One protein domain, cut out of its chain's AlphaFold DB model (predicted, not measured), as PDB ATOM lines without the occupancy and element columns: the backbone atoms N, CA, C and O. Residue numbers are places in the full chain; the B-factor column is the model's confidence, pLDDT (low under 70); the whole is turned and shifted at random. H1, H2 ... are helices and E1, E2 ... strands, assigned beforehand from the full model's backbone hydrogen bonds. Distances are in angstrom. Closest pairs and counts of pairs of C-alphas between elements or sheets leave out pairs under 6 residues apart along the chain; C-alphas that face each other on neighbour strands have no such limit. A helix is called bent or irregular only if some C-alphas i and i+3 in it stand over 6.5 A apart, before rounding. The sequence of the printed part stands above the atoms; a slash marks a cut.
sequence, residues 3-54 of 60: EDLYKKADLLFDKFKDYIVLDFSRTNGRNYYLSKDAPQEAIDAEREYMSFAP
ATOM      1  N   GLU A   3      -5.073  11.809 -11.177       73.38
ATOM      2  CA  GLU A   3      -4.727  13.089 -10.528       73.38
ATOM      3  C   GLU A   3      -5.877  14.108 -10.553       73.38
ATOM      4  O   GLU A   3      -6.056  14.856  -9.598       73.38
ATOM      5  N   ASP A   4      -6.685  14.112 -11.615       86.19
ATOM      6  CA  ASP A   4      -7.833  15.019 -11.738       86.19
ATOM      7  C   ASP A   4      -8.953  14.681 -10.744       86.19
ATOM      8  O   ASP A   4      -9.605  15.585 -10.229       86.19
ATOM      9  N   LEU A   5      -9.149  13.391 -10.434       88.62
ATOM     10  CA  LEU A   5     -10.142  12.948  -9.452       88.62
ATOM     11  C   LEU A   5      -9.705  13.290  -8.028       88.62
ATOM     12  O   LEU A   5     -10.532  13.768  -7.262       88.62
ATOM     13  N   TYR A   6      -8.421  13.129  -7.693       90.38
ATOM     14  CA  TYR A   6      -7.894  13.548  -6.389       90.38
ATOM     15  C   TYR A   6      -7.991  15.065  -6.194       90.38
ATOM     16  O   TYR A   6      -8.525  15.514  -5.187       90.38
ATOM     17  N   LYS A   7      -7.601  15.866  -7.195       92.88
ATOM     18  CA  LYS A   7      -7.766  17.331  -7.137       92.88
ATOM     19  C   LYS A   7      -9.226  17.738  -6.957       92.88
ATOM     20  O   LYS A   7      -9.532  18.652  -6.199       92.88
ATOM     21  N   LYS A   8     -10.139  17.063  -7.658       94.44
ATOM     22  CA  LYS A   8     -11.577  17.291  -7.504       94.44
ATOM     23  C   LYS A   8     -12.063  16.896  -6.108       94.44
ATOM     24  O   LYS A   8     -12.866  17.623  -5.530       94.44
ATOM     25  N   ALA A   9     -11.578  15.778  -5.572       93.81
ATOM     26  CA  ALA A   9     -11.886  15.319  -4.225       93.81
ATOM     27  C   ALA A   9     -11.483  16.365  -3.181       93.81
ATOM     28  O   ALA A   9     -12.318  16.726  -2.360       93.81
ATOM     29  N   ASP A  10     -10.263  16.900  -3.274       94.88
ATOM     30  CA  ASP A  10      -9.752  17.933  -2.367       94.88
ATOM     31  C   ASP A  10     -10.608  19.205  -2.428       94.88
ATOM     32  O   ASP A  10     -11.058  19.707  -1.399       94.88
ATOM     33  N   LEU A  11     -10.919  19.680  -3.641       96.19
ATOM     34  CA  LEU A  11     -11.751  20.872  -3.843       96.19
ATOM     35  C   LEU A  11     -13.167  20.709  -3.281       96.19
ATOM     36  O   LEU A  11     -13.736  21.668  -2.766       96.19
ATOM     37  N   LEU A  12     -13.759  19.520  -3.405       97.06
ATOM     38  CA  LEU A  12     -15.076  19.239  -2.834       97.06
ATOM     39  C   LEU A  12     -14.993  19.082  -1.317       97.06
ATOM     40  O   LEU A  12     -15.821  19.650  -0.611       97.06
ATOM     41  N   PHE A  13     -13.985  18.368  -0.815       95.44
ATOM     42  CA  PHE A  13     -13.764  18.170   0.614       95.44
ATOM     43  C   PHE A  13     -13.592  19.502   1.348       95.44
ATOM     44  O   PHE A  13     -14.231  19.721   2.375       95.44
ATOM     45  N   ASP A  14     -12.838  20.441   0.775       97.50
ATOM     46  CA  ASP A  14     -12.669  21.789   1.323       97.50
ATOM     47  C   ASP A  14     -13.987  22.553   1.500       97.50
ATOM     48  O   ASP A  14     -14.093  23.370   2.414       97.50
ATOM     49  N   LYS A  15     -15.008  22.271   0.682       97.75
ATOM     50  CA  LYS A  15     -16.322  22.926   0.783       97.75
ATOM     51  C   LYS A  15     -17.174  22.412   1.936       97.75
ATOM     52  O   LYS A  15     -18.051  23.141   2.398       97.75
ATOM     53  N   PHE A  16     -16.966  21.171   2.380       97.31
ATOM     54  CA  PHE A  16     -17.809  20.561   3.412       97.31
ATOM     55  C   PHE A  16     -17.078  20.190   4.708       97.31
ATOM     56  O   PHE A  16     -17.752  19.928   5.704       97.31
ATOM     57  N   LYS A  17     -15.736  20.207   4.740       96.06
ATOM     58  CA  LYS A  17     -14.930  19.768   5.896       96.06
ATOM     59  C   LYS A  17     -15.274  20.476   7.208       96.06
ATOM     60  O   LYS A  17     -15.333  19.820   8.243       96.06
ATOM     61  N   ASP A  18     -15.581  21.771   7.160       97.38
ATOM     62  CA  ASP A  18     -15.884  22.576   8.353       97.38
ATOM     63  C   ASP A  18     -17.256  22.243   8.963       97.38
ATOM     64  O   ASP A  18     -17.556  22.621  10.096       97.38
ATOM     65  N   TYR A  19     -18.085  21.498   8.231       97.44
ATOM     66  CA  TYR A  19     -19.399  21.049   8.677       97.44
ATOM     67  C   TYR A  19     -19.403  19.574   9.091       97.44
ATOM     68  O   TYR A  19     -20.443  19.068   9.504       97.44
ATOM     69  N   ILE A  20     -18.273  18.866   8.998       95.75
ATOM     70  CA  ILE A  20     -18.176  17.456   9.380       95.75
ATOM     71  C   ILE A  20     -18.315  17.316  10.897       95.75
ATOM     72  O   ILE A  20     -17.535  17.862  11.673       95.75
ATOM     73  N   VAL A  21     -19.268  16.490  11.315       95.69
ATOM     74  CA  VAL A  21     -19.375  15.984  12.681       95.69
ATOM     75  C   VAL A  21     -19.049  14.499  12.666       95.69
ATOM     76  O   VAL A  21     -19.728  13.707  12.009       95.69
ATOM     77  N   LEU A  22     -17.986  14.126  13.377       92.69
ATOM     78  CA  LEU A  22     -17.553  12.738  13.490       92.69
ATOM     79  C   LEU A  22     -18.512  11.949  14.386       92.69
ATOM     80  O   LEU A  22     -18.858  12.379  15.484       92.69
ATOM     81  N   ASP A  23     -18.904  10.772  13.915       90.56
ATOM     82  CA  ASP A  23     -19.799   9.841  14.590       90.56
ATOM     83  C   ASP A  23     -19.245   8.419  14.473       90.56
ATOM     84  O   ASP A  23     -19.468   7.707  13.492       90.56
ATOM     85  N   PHE A  24     -18.507   8.013  15.503       87.12
ATOM     86  CA  PHE A  24     -17.876   6.695  15.594       87.12
ATOM     87  C   PHE A  24     -18.850   5.573  15.969       87.12
ATOM     88  O   PHE A  24     -18.452   4.412  16.000       87.12
ATOM     89  N   SER A  25     -20.117   5.891  16.259       89.44
ATOM     90  CA  SER A  25     -21.136   4.867  16.500       89.44
ATOM     91  C   SER A  25     -21.647   4.234  15.198       89.44
ATOM     92  O   SER A  25     -22.251   3.161  15.219       89.44
ATOM     93  N   ARG A  26     -21.387   4.878  14.050       81.38
ATOM     94  CA  ARG A  26     -21.787   4.397  12.725       81.38
ATOM     95  C   ARG A  26     -20.882   3.268  12.250       81.38
ATOM     96  O   ARG A  26     -19.666   3.331  12.364       81.38
ATOM     97  N   THR A  27     -21.492   2.250  11.654       78.00
ATOM     98  CA  THR A  27     -20.803   1.061  11.120       78.00
ATOM     99  C   THR A  27     -20.966   0.902   9.608       78.00
ATOM    100  O   THR A  27     -20.472  -0.054   9.022       78.00
ATOM    101  N   ASN A  28     -21.633   1.848   8.945       78.38
ATOM    102  CA  ASN A  28     -21.947   1.803   7.513       78.38
ATOM    103  C   ASN A  28     -20.793   2.277   6.604       78.38
ATOM    104  O   ASN A  28     -21.033   2.669   5.466       78.38
ATOM    105  N   GLY A  29     -19.557   2.299   7.112       73.31
ATOM    106  CA  GLY A  29     -18.391   2.827   6.394       73.31
ATOM    107  C   GLY A  29     -18.329   4.356   6.326       73.31
ATOM    108  O   GLY A  29     -17.395   4.897   5.740       73.31
ATOM    109  N   ARG A  30     -19.286   5.067   6.940       80.88
ATOM    110  CA  ARG A  30     -19.322   6.528   7.001       80.88
ATOM    111  C   ARG A  30     -19.414   7.004   8.450       80.88
ATOM    112  O   ARG A  30     -20.496   7.133   9.017       80.88
ATOM    113  N   ASN A  31     -18.264   7.364   9.009       88.69
ATOM    114  CA  ASN A  31     -18.132   7.769  10.414       88.69
ATOM    115  C   ASN A  31     -18.363   9.270  10.626       88.69
ATOM    116  O   ASN A  31     -17.769   9.877  11.514       88.69
ATOM    117  N   TYR A  32     -19.168   9.899   9.770       92.31
ATOM    118  CA  TYR A  32     -19.492  11.313   9.891       92.31
ATOM    119  C   TYR A  32     -20.856  11.655   9.292       92.31
ATOM    120  O   TYR A  32     -21.390  10.946   8.431       92.31
ATOM    121  N   TYR A  33     -21.391  12.793   9.713       93.44
ATOM    122  CA  TYR A  33     -22.510  13.486   9.084       93.44
ATOM    123  C   TYR A  33     -22.188  14.980   8.969       93.44
ATOM    124  O   TYR A  33     -21.276  15.459   9.637       93.44
ATOM    125  N   LEU A  34     -22.900  15.714   8.113       96.00
ATOM    126  CA  LEU A  34     -22.787  17.173   8.089       96.00
ATOM    127  C   LEU A  34     -23.664  17.786   9.180       96.00
ATOM    128  O   LEU A  34     -24.773  17.311   9.431       96.00
ATOM    129  N   SER A  35     -23.171  18.838   9.827       96.38
ATOM    130  CA  SER A  35     -23.912  19.586  10.834       96.38
ATOM    131  C   SER A  35     -25.247  20.082  10.264       96.38
ATOM    132  O   SER A  35     -25.392  20.332   9.069       96.38
ATOM    133  N   LYS A  36     -26.248  20.244  11.133       95.69
ATOM    134  CA  LYS A  36     -27.587  20.716  10.735       95.69
ATOM    135  C   LYS A  36     -27.585  22.115  10.095       95.69
ATOM    136  O   LYS A  36     -28.549  22.469   9.429       95.69
ATOM    137  N   ASP A  37     -26.527  22.889  10.336       96.31
ATOM    138  CA  ASP A  37     -26.358  24.262   9.861       96.31
ATOM    139  C   ASP A  37     -25.513  24.317   8.569       96.31
ATOM    140  O   ASP A  37     -25.162  25.399   8.102       96.31
ATOM    141  N   ALA A  38     -25.166  23.159   7.988       97.38
ATOM    142  CA  ALA A  38     -24.412  23.085   6.746       97.38
ATOM    143  C   ALA A  38     -25.186  23.751   5.590       97.38
ATOM    144  O   ALA A  38     -26.356  23.427   5.360       97.38
ATOM    145  N   PRO A  39     -24.554  24.661   4.827       98.06
ATOM    146  CA  PRO A  39     -25.190  25.282   3.677       98.06
ATOM    147  C   PRO A  39     -25.409  24.258   2.560       98.06
ATOM    148  O   PRO A  39     -24.687  23.265   2.451       98.06
ATOM    149  N   GLN A  40     -26.357  24.548   1.666       97.81
ATOM    150  CA  GLN A  40     -26.670  23.682   0.525       97.81
ATOM    151  C   GLN A  40     -25.430  23.360  -0.331       97.81
ATOM    152  O   GLN A  40     -25.294  22.232  -0.792       97.81
ATOM    153  N   GLU A  41     -24.485  24.300  -0.466       97.75
ATOM    154  CA  GLU A  41     -23.219  24.068  -1.177       97.75
ATOM    155  C   GLU A  41     -22.382  22.939  -0.553       97.75
ATOM    156  O   GLU A  41     -21.841  22.112  -1.284       97.75
ATOM    157  N   ALA A  42     -22.297  22.868   0.778       98.00
ATOM    158  CA  ALA A  42     -21.564  21.805   1.464       98.00
ATOM    159  C   ALA A  42     -22.257  20.446   1.280       98.00
ATOM    160  O   ALA A  42     -21.595  19.435   1.054       98.00
ATOM    161  N   ILE A  43     -23.594  20.432   1.316       97.69
ATOM    162  CA  ILE A  43     -24.407  19.229   1.088       97.69
ATOM    163  C   ILE A  43     -24.213  18.708  -0.342       97.69
ATOM    164  O   ILE A  43     -23.993  17.515  -0.549       97.69
ATOM    165  N   ASP A  44     -24.271  19.597  -1.334       98.25
ATOM    166  CA  ASP A  44     -24.073  19.229  -2.734       98.25
ATOM    167  C   ASP A  44     -22.637  18.759  -2.995       98.25
ATOM    168  O   ASP A  44     -22.447  17.767  -3.703       98.25
ATOM    169  N   ALA A  45     -21.643  19.414  -2.381       97.88
ATOM    170  CA  ALA A  45     -20.242  19.028  -2.494       97.88
ATOM    171  C   ALA A  45     -19.966  17.648  -1.884       97.88
ATOM    172  O   ALA A  45     -19.275  16.838  -2.500       97.88
ATOM    173  N   GLU A  46     -20.535  17.348  -0.713       96.50
ATOM    174  CA  GLU A  46     -20.441  16.021  -0.103       96.50
ATOM    175  C   GLU A  46     -21.112  14.960  -0.980       96.50
ATOM    176  O   GLU A  46     -20.512  13.922  -1.258       96.50
ATOM    177  N   ARG A  47     -22.323  15.226  -1.483       95.88
ATOM    178  CA  ARG A  47     -23.024  14.295  -2.377       95.88
ATOM    179  C   ARG A  47     -22.200  13.998  -3.629       95.88
ATOM    180  O   ARG A  47     -22.122  12.846  -4.052       95.88
ATOM    181  N   GLU A  48     -21.597  15.024  -4.225       96.50
ATOM    182  CA  GLU A  48     -20.732  14.858  -5.388       96.50
ATOM    183  C   GLU A  48     -19.459  14.087  -5.032       96.50
ATOM    184  O   GLU A  48     -19.142  13.122  -5.721       96.50
ATOM    185  N   TYR A  49     -18.779  14.436  -3.937       94.00
ATOM    186  CA  TYR A  49     -17.609  13.709  -3.438       94.00
ATOM    187  C   TYR A  49     -17.921  12.217  -3.267       94.00
ATOM    188  O   TYR A  49     -17.229  11.361  -3.813       94.00
ATOM    189  N   MET A  50     -19.022  11.892  -2.588       90.69
ATOM    190  CA  MET A  50     -19.432  10.513  -2.310       90.69
ATOM    191  C   MET A  50     -19.812   9.722  -3.570       90.69
ATOM    192  O   MET A  50     -19.775   8.494  -3.539       90.69
ATOM    193  N   SER A  51     -20.152  10.395  -4.676       92.75
ATOM    194  CA  SER A  51     -20.493   9.727  -5.940       92.75
ATOM    195  C   SER A  51     -19.300   9.041  -6.612       92.75
ATOM    196  O   SER A  51     -19.507   8.095  -7.365       92.75
ATOM    197  N   PHE A  52     -18.074   9.492  -6.321       90.69
ATOM    198  CA  PHE A  52     -16.841   8.943  -6.896       90.69
ATOM    199  C   PHE A  52     -15.773   8.600  -5.848       90.69
ATOM    200  O   PHE A  52     -14.737   8.043  -6.197       90.69
ATOM    201  N   ALA A  53     -15.997   8.893  -4.562       88.38
ATOM    202  CA  ALA A  53     -15.079   8.524  -3.484       88.38
ATOM    203  C   ALA A  53     -14.679   7.031  -3.482       88.38
ATOM    204  O   ALA A  53     -13.509   6.764  -3.223       88.38
ATOM    205  N   PRO A  54     -15.561   6.060  -3.817       85.56
ATOM    206  CA  PRO A  54     -15.161   4.651  -3.936       85.56
ATOM    207  C   PRO A  54     -14.118   4.363  -5.032       85.56
ATOM    208  O   PRO A  54     -13.447   3.335  -4.967       85.56
TER     209      PRO A  54
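Overview. This is residues 3 to 54 of the 60 residues of an uncharacterized protein of Aerococcus christensenii (UniProt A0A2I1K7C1). A small two-stranded hairpin of E1 and E2 stands at one end of a pair of helices, H1 and H2, which run opposite ways and make a V. The helices come closest where H1 nears its end and H2 begins, the end from which the hairpin continues; their other ends, at residues 3 and 54, lie farther apart. The printed part has 52 residues with two named helices and two named strands, in the order H1, E1, E2, H2; the sheet's order is E1 - E2, antiparallel, and the class is mostly helix. The whole is compact, with a radius of gyration of the C-alphas of 11.2 A, and spans 33 by 24 by 14 A.

Along the chain. The sheet is made of E1, residues 20 to 22, and E2, residues 32 to 34, 6.3 A and 7.0 A long from first to last C-alpha. C-alpha 20 is at (-18.176, 17.456, 9.380). H1, residues 3 to 19, is 25.4 A long and begins with C-alpha 3 at (-4.727, 13.089, -10.528). It has a kink of 33 degrees near residue 13 and is irregular, with C-alphas 15 and 18 7.6 A apart. H2, residues 40 to 54, is 22.7 A long and ends with C-alpha 54 at (-15.161, 4.651, -3.936). It is irregular too, with C-alphas 51 and 54 7.6 A apart.

Arrangement. E1 and E2 form a hairpin of antiparallel neighbour strands, with 148 degrees between their directions. C-alphas 22 and 32 face each other at 4.3 A. Within hydrogen-bond range are N 21 and O 33, at 2.8 A, and N 33 and O 21, at 3.0 A. The closest C-alphas of H1 and E2 are those of Tyr 19 and Leu 34, 5.2 A apart. The closest C-alphas of E2 and H2, those of Leu 34 and Ile 43, are 7.5 A apart. E1 and H2 are apart. H1 and H2 touch, and their closest C-alphas are those of Phe 16 and Ala 42, at 4.4 A. They run opposite ways at a steep tilt of 42 degrees. Of the O i to N i+4 pairs, 9 of 13 in H1 and 9 of 11 in H2 are within hydrogen-bond range.

Size, cuts and confidence. The two C-alphas farthest apart are those of Asp 4 and Ser 25, at 32.8 A, while the first and last printed C-alphas, those of Glu 3 and Pro 54, are 15.0 A apart. The printed part, residues 3 to 54 of a full chain of 60, has no cut. The links H1 to E1 and E2 to H2 are tight, and the link E1 to E2, with 9 residues, is short. The mean pLDDT of the printed part is 92.4, and no printed residue is under 70.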